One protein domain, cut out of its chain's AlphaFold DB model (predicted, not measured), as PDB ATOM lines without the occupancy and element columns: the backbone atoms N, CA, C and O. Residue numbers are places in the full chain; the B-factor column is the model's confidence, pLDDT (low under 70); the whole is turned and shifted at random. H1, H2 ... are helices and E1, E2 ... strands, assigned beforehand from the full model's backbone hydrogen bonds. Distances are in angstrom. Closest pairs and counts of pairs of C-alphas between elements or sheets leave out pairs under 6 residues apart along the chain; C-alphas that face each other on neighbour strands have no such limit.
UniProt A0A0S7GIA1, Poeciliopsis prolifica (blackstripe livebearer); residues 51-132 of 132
ATOM      1  N   ASN A  51     159.536 110.321 129.001       89.62
ATOM      2  CA  ASN A  51     158.907 111.347 128.159       89.62
ATOM      3  C   ASN A  51     159.445 112.768 128.391       89.62
ATOM      4  O   ASN A  51     158.684 113.688 128.681       89.62
ATOM      5  N   TYR A  52     160.753 112.951 128.213       91.56
ATOM      6  CA  TYR A  52     161.387 114.268 128.130       91.56
ATOM      7  C   TYR A  52     160.969 114.945 126.817       91.56
ATOM      8  O   TYR A  52     161.562 114.706 125.768       91.56
ATOM      9  N   SER A  53     159.889 115.725 126.849       86.62
ATOM     10  CA  SER A  53     159.238 116.260 125.643       86.62
ATOM     11  C   SER A  53     159.319 117.779 125.521       86.62
ATOM     12  O   SER A  53     158.975 118.326 124.477       86.62
ATOM     13  N   THR A  54     159.749 118.465 126.581       86.19
ATOM     14  CA  THR A  54     159.751 119.928 126.654       86.19
ATOM     15  C   THR A  54     161.116 120.435 127.103       86.19
ATOM     16  O   THR A  54     161.682 119.913 128.061       86.19
ATOM     17  N   MET A  55     161.640 121.469 126.443       91.31
ATOM     18  CA  MET A  55     162.919 122.097 126.785       91.31
ATOM     19  C   MET A  55     162.806 123.621 126.688       91.31
ATOM     20  O   MET A  55     162.216 124.137 125.740       91.31
ATOM     21  N   LEU A  56     163.390 124.333 127.650       90.75
ATOM     22  CA  LEU A  56     163.555 125.786 127.631       90.75
ATOM     23  C   LEU A  56     165.006 126.132 127.972       90.75
ATOM     24  O   LEU A  56     165.487 125.818 129.059       90.75
ATOM     25  N   VAL A  57     165.672 126.839 127.066       93.06
ATOM     26  CA  VAL A  57     167.009 127.390 127.298       93.06
ATOM     27  C   VAL A  57     166.884 128.763 127.959       93.06
ATOM     28  O   VAL A  57     166.103 129.607 127.519       93.06
ATOM     29  N   ARG A  58     167.660 128.981 129.020       90.06
ATOM     30  CA  ARG A  58     167.789 130.243 129.754       90.06
ATOM     31  C   ARG A  58     169.260 130.625 129.820       90.06
ATOM     32  O   ARG A  58     169.946 130.342 130.798       90.06
ATOM     33  N   GLU A  59     169.741 131.242 128.745       93.00
ATOM     34  CA  GLU A  59     171.136 131.685 128.615       93.00
ATOM     35  C   GLU A  59     171.512 132.721 129.682       93.00
ATOM     36  O   GLU A  59     172.633 132.726 130.172       93.00
ATOM     37  N   ASP A  60     170.551 133.548 130.103       92.00
ATOM     38  CA  ASP A  60     170.723 134.566 131.144       92.00
ATOM     39  C   ASP A  60     171.057 133.983 132.525       92.00
ATOM     40  O   ASP A  60     171.616 134.682 133.369       92.00
ATOM     41  N   LEU A  61     170.720 132.711 132.750       89.44
ATOM     42  CA  LEU A  61     170.947 131.996 134.005       89.44
ATOM     43  C   LEU A  61     171.884 130.790 133.846       89.44
ATOM     44  O   LEU A  61     172.097 130.075 134.820       89.44
ATOM     45  N   ASP A  62     172.421 130.546 132.643       94.31
ATOM     46  CA  ASP A  62     173.156 129.321 132.298       94.31
ATOM     47  C   ASP A  62     172.354 128.027 132.607       94.31
ATOM     48  O   ASP A  62     172.910 127.018 133.051       94.31
ATOM     49  N   LEU A  63     171.035 128.032 132.355       93.06
ATOM     50  CA  LEU A  63     170.139 126.904 132.654       93.06
ATOM     51  C   LEU A  63     169.473 126.301 131.414       93.06
ATOM     52  O   LEU A  63     168.990 127.006 130.527       93.06
ATOM     53  N   LEU A  64     169.334 124.977 131.425       94.38
ATOM     54  CA  LEU A  64     168.395 124.241 130.584       94.38
ATOM     55  C   LEU A  64     167.280 123.674 131.466       94.38
ATOM     56  O   LEU A  64     167.514 122.795 132.293       94.38
ATOM     57  N   VAL A  65     166.054 124.160 131.282       93.06
ATOM     58  CA  VAL A  65     164.875 123.609 131.954       93.06
ATOM     59  C   VAL A  65     164.284 122.506 131.084       93.06
ATOM     60  O   VAL A  65     163.951 122.745 129.924       93.06
ATOM     61  N   VAL A  66     164.137 121.305 131.635       92.94
ATOM     62  CA  VAL A  66     163.611 120.133 130.924       92.94
ATOM     63  C   VAL A  66     162.337 119.647 131.597       92.94
ATOM     64  O   VAL A  66     162.321 119.347 132.787       92.94
ATOM     65  N   GLY A  67     161.264 119.555 130.819       89.38
ATOM     66  CA  GLY A  67     160.000 118.964 131.225       89.38
ATOM     67  C   GLY A  67     159.909 117.505 130.800       89.38
ATOM     68  O   GLY A  67     160.077 117.188 129.618       89.38
ATOM     69  N   ALA A  68     159.604 116.637 131.759       89.00
ATOM     70  CA  ALA A  68     159.343 115.221 131.553       89.00
ATOM     71  C   ALA A  68     157.973 114.834 132.129       89.00
ATOM     72  O   ALA A  68     157.272 115.661 132.725       89.00
ATOM     73  N   ARG A  69     157.565 113.574 131.963       86.00
ATOM     74  CA  ARG A  69     156.357 113.079 132.625       86.00
ATOM     75  C   ARG A  69     156.526 113.207 134.135       86.00
ATOM     76  O   ARG A  69     157.443 112.631 134.708       86.00
ATOM     77  N   GLU A  70     155.606 113.949 134.745       84.12
ATOM     78  CA  GLU A  70     155.511 114.141 136.199       84.12
ATOM     79  C   GLU A  70     156.759 114.757 136.857       84.12
ATOM     80  O   GLU A  70     156.902 114.697 138.076       84.12
ATOM     81  N   ALA A  71     157.656 115.382 136.087       87.88
ATOM     82  CA  ALA A  71     158.875 115.980 136.621       87.88
ATOM     83  C   ALA A  71     159.366 117.158 135.775       87.88
ATOM     84  O   ALA A  71     159.215 117.179 134.551       87.88
ATOM     85  N   VAL A  72     160.004 118.122 136.437       90.12
ATOM     86  CA  VAL A  72     160.717 119.233 135.797       90.12
ATOM     87  C   VAL A  72     162.115 119.338 136.380       90.12
ATOM     88  O   VAL A  72     162.281 119.303 137.597       90.12
ATOM     89  N   PHE A  73     163.108 119.497 135.513       92.19
ATOM     90  CA  PHE A  73     164.522 119.584 135.863       92.19
ATOM     91  C   PHE A  73     165.088 120.939 135.465       92.19
ATOM     92  O   PHE A  73     164.748 121.460 134.407       92.19
ATOM     93  N   ALA A  74     165.989 121.472 136.282       94.12
ATOM     94  CA  ALA A  74     166.922 122.511 135.875       94.12
ATOM     95  C   ALA A  74     168.316 121.884 135.781       94.12
ATOM     96  O   ALA A  74     168.814 121.312 136.754       94.12
ATOM     97  N   LEU A  75     168.919 121.965 134.601       95.94
ATOM     98  CA  LEU A  75     170.237 121.426 134.280       95.94
ATOM     99  C   LEU A  75     171.209 122.574 134.007       95.94
ATOM    100  O   LEU A  75     170.797 123.641 133.547       95.94
ATOM    101  N   ASP A  76     172.493 122.340 134.257       95.19
ATOM    102  CA  ASP A  76     173.564 123.258 133.862       95.19
ATOM    103  C   ASP A  76     173.670 123.287 132.327       95.19
ATOM    104  O   ASP A  76     173.899 122.257 131.688       95.19
ATOM    105  N   LEU A  77     173.499 124.463 131.716       95.38
ATOM    106  CA  LEU A  77     173.538 124.617 130.259       95.38
ATOM    107  C   LEU A  77     174.919 124.283 129.671       95.38
ATOM    108  O   LEU A  77     175.020 123.848 128.524       95.38
ATOM    109  N   ARG A  78     175.988 124.443 130.457       94.94
ATOM    110  CA  ARG A  78     177.370 124.141 130.057       94.94
ATOM    111  C   ARG A  78     177.689 122.655 130.191       94.94
ATOM    112  O   ARG A  78     178.605 122.164 129.532       94.94
ATOM    113  N   ASN A  79     176.957 121.934 131.041       95.38
ATOM    114  CA  ASN A  79     177.063 120.487 131.175       95.38
ATOM    115  C   ASN A  79     175.726 119.870 131.607       95.38
ATOM    116  O   ASN A  79     175.466 119.702 132.799       95.38
ATOM    117  N   ILE A  80     174.924 119.448 130.627       95.25
ATOM    118  CA  ILE A  80     173.562 118.951 130.869       95.25
ATOM    119  C   ILE A  80     173.503 117.682 131.725       95.25
ATOM    120  O   ILE A  80     172.465 117.398 132.312       95.25
ATOM    121  N   SER A  81     174.605 116.934 131.856       94.50
ATOM    122  CA  SER A  81     174.677 115.785 132.765       94.50
ATOM    123  C   SER A  81     174.629 116.194 134.242       94.50
ATOM    124  O   SER A  81     174.457 115.339 135.109       94.50
ATOM    125  N   LYS A  82     174.773 117.488 134.551       95.44
ATOM    126  CA  LYS A  82     174.650 118.034 135.902       95.44
ATOM    127  C   LYS A  82     173.251 118.596 136.128       95.44
ATOM    128  O   LYS A  82     172.909 119.685 135.663       95.44
ATOM    129  N   LYS A  83     172.465 117.870 136.920       95.00
ATOM    130  CA  LYS A  83     171.221 118.381 137.496       95.00
ATOM    131  C   LYS A  83     171.534 119.403 138.583       95.00
ATOM    132  O   LYS A  83     172.257 119.091 139.525       95.00
ATOM    133  N   ILE A  84     170.951 120.589 138.466       94.56
ATOM    134  CA  ILE A  84     170.996 121.622 139.505       94.56
ATOM    135  C   ILE A  84     169.872 121.370 140.504       94.56
ATOM    136  O   ILE A  84     170.114 121.279 141.702       94.56
ATOM    137  N   THR A  85     168.642 121.200 140.012       92.88
ATOM    138  CA  THR A  85     167.479 120.905 140.857       92.88
ATOM    139  C   THR A  85     166.356 120.241 140.058       92.88
ATOM    140  O   THR A  85     166.396 120.173 138.825       92.88
ATOM    141  N   SER A  86     165.349 119.730 140.761       90.75
ATOM    142  CA  SER A  86     164.163 119.114 140.174       90.75
ATOM    143  C   SER A  86     162.930 119.307 141.040       90.75
ATOM    144  O   SER A  86     163.018 119.309 142.266       90.75
ATOM    145  N   VAL A  87     161.769 119.376 140.398       87.75
ATOM    146  CA  VAL A  87     160.463 119.396 141.056       87.75
ATOM    147  C   VAL A  87     159.614 118.259 140.511       87.75
ATOM    148  O   VAL A  87     159.425 118.128 139.302       87.75
ATOM    149  N   GLU A  88     159.082 117.453 141.424       85.25
ATOM    150  CA  GLU A  88     158.071 116.449 141.114       85.25
ATOM    151  C   GLU A  88     156.725 117.134 140.836       85.25
ATOM    152  O   GLU A  88     156.269 118.003 141.586       85.25
ATOM    153  N   TRP A  89     156.090 116.743 139.739       81.50
ATOM    154  CA  TRP A  89     154.851 117.315 139.227       81.50
ATOM    155  C   TRP A  89     153.818 116.212 138.992       81.50
ATOM    156  O   TRP A  89     153.314 116.018 137.893       81.50
ATOM    157  N   LYS A  90     153.516 115.431 140.029       79.19
ATOM    158  CA  LYS A  90     152.534 114.347 139.926       79.19
ATOM    159  C   LYS A  90     151.102 114.866 139.846       79.19
ATOM    160  O   LYS A  90     150.722 115.823 140.522       79.19
ATOM    161  N   VAL A  91     150.283 114.175 139.057       77.38
ATOM    162  CA  VAL A  91     148.826 114.354 139.066       77.38
ATOM    163  C   VAL A  91     148.277 113.806 140.381       77.38
ATOM    164  O   VAL A  91     148.659 112.723 140.819       77.38
ATOM    165  N   SER A  92     147.363 114.533 141.024       80.38
ATOM    166  CA  SER A  92     146.730 114.030 142.248       80.38
ATOM    167  C   SER A  92     145.859 112.791 141.958       80.38
ATOM    168  O   SER A  92     145.233 112.726 140.896       80.38
ATOM    169  N   PRO A  93     145.705 111.843 142.905       82.75
ATOM    170  CA  PRO A  93     144.875 110.649 142.694       82.75
ATOM    171  C   PRO A  93     143.436 110.966 142.260       82.75
ATOM    172  O   PRO A  93     142.864 110.282 141.418       82.75
ATOM    173  N   LYS A  94     142.867 112.062 142.781       81.88
ATOM    174  CA  LYS A  94     141.530 112.537 142.403       81.88
ATOM    175  C   LYS A  94     141.447 112.924 140.924       81.88
ATOM    176  O   LYS A  94     140.478 112.585 140.255       81.88
ATOM    177  N   GLN A  95     142.460 113.619 140.408       78.50
ATOM    178  CA  GLN A  95     142.515 114.019 139.001       78.50
ATOM    179  C   GLN A  95     142.719 112.818 138.071       78.50
ATOM    180  O   GLN A  95     142.140 112.794 136.986       78.50
ATOM    181  N   VAL A  96     143.500 111.817 138.498       82.56
ATOM    182  CA  VAL A  96     143.634 110.548 137.767       82.56
ATOM    183  C   VAL A  96     142.279 109.849 137.674       82.56
ATOM    184  O   VAL A  96     141.868 109.459 136.586       82.56
ATOM    185  N   GLU A  97     141.543 109.766 138.782       84.38
ATOM    186  CA  GLU A  97     140.211 109.155 138.805       84.38
ATOM    187  C   GLU A  97     139.206 109.915 137.927       84.38
ATOM    188  O   GLU A  97     138.468 109.315 137.146       84.38
ATOM    189  N   ASP A  98     139.219 111.249 137.973       83.75
ATOM    190  CA  ASP A  98     138.386 112.077 137.098       83.75
ATOM    191  C   ASP A  98     138.734 111.902 135.612       83.75
ATOM    192  O   ASP A  98     137.845 111.915 134.759       83.75
ATOM    193  N   CYS A  99     140.015 111.728 135.287       81.25
ATOM    194  CA  CYS A  99     140.486 111.435 133.936       81.25
ATOM    195  C   CYS A  99     140.040 110.039 133.474       81.25
ATOM    196  O   CYS A  99     139.475 109.900 132.385       81.25
ATOM    197  N   ARG A 100     140.182 109.026 134.334       83.44
ATOM    198  CA  ARG A 100     139.717 107.654 134.090       83.44
ATOM    199  C   ARG A 100     138.209 107.608 133.855       83.44
ATOM    200  O   ARG A 100     137.746 106.974 132.909       83.44
ATOM    201  N   ARG A 101     137.434 108.353 134.650       86.38
ATOM    202  CA  ARG A 101     135.977 108.497 134.495       86.38
ATOM    203  C   ARG A 101     135.570 109.092 133.142       86.38
ATOM    204  O   ARG A 101     134.464 108.836 132.678       86.38
ATOM    205  N   LYS A 102     136.457 109.837 132.475       87.00
ATOM    206  CA  LYS A 102     136.260 110.335 131.099       87.00
ATOM    207  C   LYS A 102     136.622 109.301 130.019       87.00
ATOM    208  O   LYS A 102     136.672 109.656 128.844       87.00
ATOM    209  N   GLY A 103     136.887 108.049 130.395       82.81
ATOM    210  CA  GLY A 103     137.208 106.954 129.474       82.81
ATOM    211  C   GLY A 103     138.646 106.979 128.953       82.81
ATOM    212  O   GLY A 103     138.917 106.427 127.890       82.81
ATOM    213  N   LYS A 104     139.563 107.659 129.652       82.88
ATOM    214  CA  LYS A 104     140.989 107.690 129.307       82.88
ATOM    215  C   LYS A 104     141.749 106.594 130.049       82.88
ATOM    216  O   LYS A 104     141.436 106.290 131.198       82.88
ATOM    217  N   ASP A 105     142.754 106.033 129.382       76.38
ATOM    218  CA  ASP A 105     143.693 105.096 129.993       76.38
ATOM    219  C   ASP A 105     144.519 105.818 131.066       76.38
ATOM    220  O   ASP A 105     145.153 106.845 130.797       76.38
ATOM    221  N   ALA A 106     144.488 105.302 132.294       70.94
ATOM    222  CA  ALA A 106     145.152 105.935 133.424       70.94
ATOM    223  C   ALA A 106     146.683 105.923 133.295       70.94
ATOM    224  O   ALA A 106     147.337 106.896 133.670       70.94
ATOM    225  N   GLU A 107     147.251 104.865 132.722       69.62
ATOM    226  CA  GLU A 107     148.696 104.687 132.601       69.62
ATOM    227  C   GLU A 107     149.277 105.542 131.470       69.62
ATOM    228  O   GLU A 107     150.406 106.032 131.583       69.62
ATOM    229  N   VAL A 108     148.498 105.768 130.406       68.75
ATOM    230  CA  VAL A 108     148.977 106.394 129.157       68.75
ATOM    231  C   VAL A 108     148.421 107.803 128.912       68.75
ATOM    232  O   VAL A 108     148.974 108.544 128.102       68.75
ATOM    233  N   ALA A 109     147.353 108.218 129.591       67.06
ATOM    234  CA  ALA A 109     146.730 109.521 129.337       67.06
ATOM    235  C   ALA A 109     146.451 110.353 130.595       67.06
ATOM    236  O   ALA A 109     146.219 111.555 130.471       67.06
ATOM    237  N   CYS A 110     146.492 109.760 131.793       74.12
ATOM    238  CA  CYS A 110     146.190 110.464 133.044       74.12
ATOM    239  C   CYS A 110     147.443 110.884 133.818       74.12
ATOM    240  O   CYS A 110     147.493 110.808 135.041       74.12
ATOM    241  N   PHE A 111     148.440 111.379 133.094       70.62
ATOM    242  CA  PHE A 111     149.607 112.045 133.658       70.62
ATOM    243  C   PHE A 111     149.644 113.499 133.203       70.62
ATOM    244  O   PHE A 111     149.044 113.890 132.200       70.62
ATOM    245  N   THR A 112     150.389 114.323 133.923       61.75
ATOM    246  CA  THR A 112     150.729 115.660 133.454       61.75
ATOM    247  C   THR A 112     151.753 115.518 132.341       61.75
ATOM    248  O   THR A 112     152.951 115.384 132.588       61.75
ATOM    249  N   GLY A 113     151.284 115.531 131.097       54.00
ATOM    250  CA  GLY A 113     152.117 116.005 130.007       54.00
ATOM    251  C   GLY A 113     152.247 117.509 130.193       54.00
ATOM    252  O   GLY A 113     151.226 118.198 130.237       54.00
ATOM    253  N   ILE A 114     153.466 118.026 130.345       51.34
ATOM    254  CA  ILE A 114     153.687 119.459 130.155       51.34
ATOM    255  C   ILE A 114     153.252 119.733 128.717       51.34
ATOM    256  O   ILE A 114     153.903 119.311 127.765       51.34
ATOM    257  N   LEU A 115     152.061 120.309 128.554       42.53
ATOM    258  CA  LEU A 115     151.549 120.662 127.241       42.53
ATOM    259  C   LEU A 115     152.515 121.694 126.648       42.53
ATOM    260  O   LEU A 115     152.829 122.662 127.343       42.53
ATOM    261  N   PRO A 116     152.917 121.567 125.370       41.53
ATOM    262  CA  PRO A 116     153.881 122.478 124.745       41.53
ATOM    263  C   PRO A 116     153.436 123.950 124.788       41.53
ATOM    264  O   PRO A 116     154.265 124.850 124.733       41.53
ATOM    265  N   TYR A 117     152.127 124.192 124.935       36.12
ATOM    266  CA  TYR A 117     151.520 125.523 124.958       36.12
ATOM    267  C   TYR A 117     150.801 125.880 126.261       36.12
ATOM    268  O   TYR A 117     150.485 127.051 126.456       36.12
ATOM    269  N   CYS A 118     150.594 124.943 127.199       40.47
ATOM    270  CA  CYS A 118     150.127 125.306 128.544       40.47
ATOM    271  C   CYS A 118     151.342 125.683 129.400       40.47
ATOM    272  O   CYS A 118     151.656 125.085 130.422       40.47
ATOM    273  N   ASN A 119     152.018 126.710 128.886       43.84
ATOM    274  CA  ASN A 119     152.726 127.728 129.612       43.84
ATOM    275  C   ASN A 119     153.812 127.241 130.575       43.84
ATOM    276  O   ASN A 119     153.695 127.419 131.780       43.84
ATOM    277  N   ILE A 120     154.972 126.870 130.025       46.88
ATOM    278  CA  ILE A 120     156.260 127.199 130.670       46.88
ATOM    279  C   ILE A 120     156.272 128.670 131.143       46.88
ATOM    280  O   ILE A 120     156.828 128.979 132.188       46.88
ATOM    281  N   TYR A 121     155.583 129.569 130.429       42.44
ATOM    282  CA  TYR A 121     155.422 130.978 130.799       42.44
ATOM    283  C   TYR A 121     154.450 131.260 131.975       42.44
ATOM    284  O   TYR A 121     154.534 132.321 132.571       42.44
ATOM    285  N   ASN A 122     153.574 130.327 132.369       44.44
ATOM    286  CA  ASN A 122     152.736 130.384 133.594       44.44
ATOM    287  C   ASN A 122     153.270 129.416 134.662       44.44
ATOM    288  O   ASN A 122     152.943 129.548 135.832       44.44
ATOM    289  N   PHE A 123     154.136 128.476 134.274       44.97
ATOM    290  CA  PHE A 123     155.097 127.789 135.138       44.97
ATOM    291  C   PHE A 123     156.101 128.786 135.755       44.97
ATOM    292  O   PHE A 123     156.791 128.474 136.720       44.97
ATOM    293  N   LEU A 124     156.109 130.024 135.247       43.81
ATOM    294  CA  LEU A 124     156.640 131.220 135.894       43.81
ATOM    295  C   LEU A 124     155.813 131.695 137.099       43.81
ATOM    296  O   LEU A 124     156.017 132.817 137.556       43.81
ATOM    297  N   ASP A 125     154.995 130.847 137.725       43.69
ATOM    298  CA  ASP A 125     154.960 130.864 139.191       43.69
ATOM    299  C   ASP A 125     156.288 130.253 139.701       43.69
ATOM    300  O   ASP A 125     156.382 129.155 140.252       43.69
ATOM    301  N   PHE A 126     157.358 131.000 139.408       46.88
ATOM    302  CA  PHE A 126     158.797 130.719 139.460       46.88
ATOM    303  C   PHE A 126     159.322 130.252 140.827       46.88
ATOM    304  O   PHE A 126     160.517 130.002 140.985       46.88
ATOM    305  N   LYS A 127     158.472 130.167 141.852       47.78
ATOM    306  CA  LYS A 127     158.923 130.032 143.236       47.78
ATOM    307  C   LYS A 127     159.455 128.649 143.590       47.78
ATOM    308  O   LYS A 127     160.279 128.557 144.486       47.78
ATOM    309  N   LYS A 128     159.031 127.572 142.928       50.41
ATOM    310  CA  LYS A 128     159.361 126.214 143.403       50.41
ATOM    311  C   LYS A 128     160.720 125.667 142.953       50.41
ATOM    312  O   LYS A 128     161.249 124.797 143.630       50.41
ATOM    313  N   ILE A 129     161.269 126.157 141.840       53.53
ATOM    314  CA  ILE A 129     162.567 125.698 141.303       53.53
ATOM    315  C   ILE A 129     163.725 126.595 141.774       53.53
ATOM    316  O   ILE A 129     164.823 126.094 141.971       53.53
ATOM    317  N   TYR A 130     163.490 127.894 141.992       48.81
ATOM    318  CA  TYR A 130     164.546 128.863 142.333       48.81
ATOM    319  C   TYR A 130     164.649 129.212 143.832       48.81
ATOM    320  O   TYR A 130     165.597 129.893 144.210       48.81
ATOM    321  N   LEU A 131     163.686 128.813 144.681       47.03
ATOM    322  CA  LEU A 131     163.663 129.145 146.124       47.03
ATOM    323  C   LEU A 131     163.839 127.934 147.057       47.03
ATOM    324  O   LEU A 131     163.396 127.993 148.203       47.03
ATOM    325  N   ASN A 132     164.463 126.854 146.589       43.28
ATOM    326  CA  ASN A 132     164.971 125.787 147.460       43.28
ATOM    327  C   ASN A 132     166.488 125.710 147.342       43.28
ATOM    328  O   ASN A 132     166.965 125.727 146.186       43.28
TER     329      ASN A 132
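Overview. This is residues 51 to 132 of the 132 residues of a protein of Poeciliopsis prolifica (blackstripe livebearer) (UniProt A0A0S7GIA1). A strongly twisted sheet of four antiparallel strands, E1 to E4, makes one end of this domain, and a small head of two short helices, H1 and H2, makes the other. From the head the backbone folds back through a long stretch with no named element, residues 110 to 126, to a short last helix, H3, which only grazes the sheet. The printed part has 82 residues, with four named strands followed by three named helices, and the class is mixed, helices and strands. The sheet's order is E1, E2, E3, E4, a meander, each strand the antiparallel neighbour of the one before. The whole is only just loose, close to compact, with a radius of gyration of the C-alphas of 14.3 A, and its outline is elongated, spanning 44 by 22 by 22 A.

Along the chain. E1, residues 54 to 58, begins at C-alpha 54 (159.751, 119.928, 126.654) and is 13.4 A long from first to last C-alpha. E2, residues 63 to 68, measures 15.9 A, and E3, residues 71 to 76, measures 16.6 A. E4, residues 79 to 88, is the longest strand at 21.8 A and bends by 61 degrees at residue 84. H1, residues 93 to 101, measures 12.3 A and ends at C-alpha 101 (135.977, 108.497, 134.495). H2 holds residues 106 to 109, and H3 holds residues 127 to 130, ending at C-alpha 130 (164.546, 128.863, 142.333).

Arrangement. E1 and E2 form a hairpin, antiparallel at 168 degrees, with N 56 and O 65 at 2.8 A, within hydrogen-bond range. E2 and E3 form a hairpin at 157 degrees, with N 66 and O 73 at 2.8 A. E3 and E4 form a hairpin at 150 degrees, with N 74 and O 85 at 2.9 A and N 87 and O 72 at 2.8 A. E1 and E4 are the edge strands and are apart. H3 only grazes the sheet, with its residues 128 to 130; the closest C-alphas of E4 and H3 are those of Val 87 and Ile 129, 6.6 A apart. H1 and H2 are not on the sheet. They touch only at the corner by their link, where the closest C-alphas, those of Arg 100 and Ala 106, are 5.7 A apart. H1 and H3 are apart, and so are H2 and H3. In H1 every O i to N i+4 pair is within hydrogen-bond range; H2 and H3 are too short for such a pair, and in each the one O i to N i+3 pair is not within range.

Size, cuts and confidence. The two C-alphas farthest apart, those of Arg 78 and Arg 101, are 44.5 A apart. The printed part has no cut and ends at residue 132, the chain's last. The link from H2 to H3, 17 residues, is long, and the other links between named elements are tight. The mean pLDDT of the printed part is 76.5, and the model's confidence is low, under 70, at residues 107 to 109 and 112 to 132.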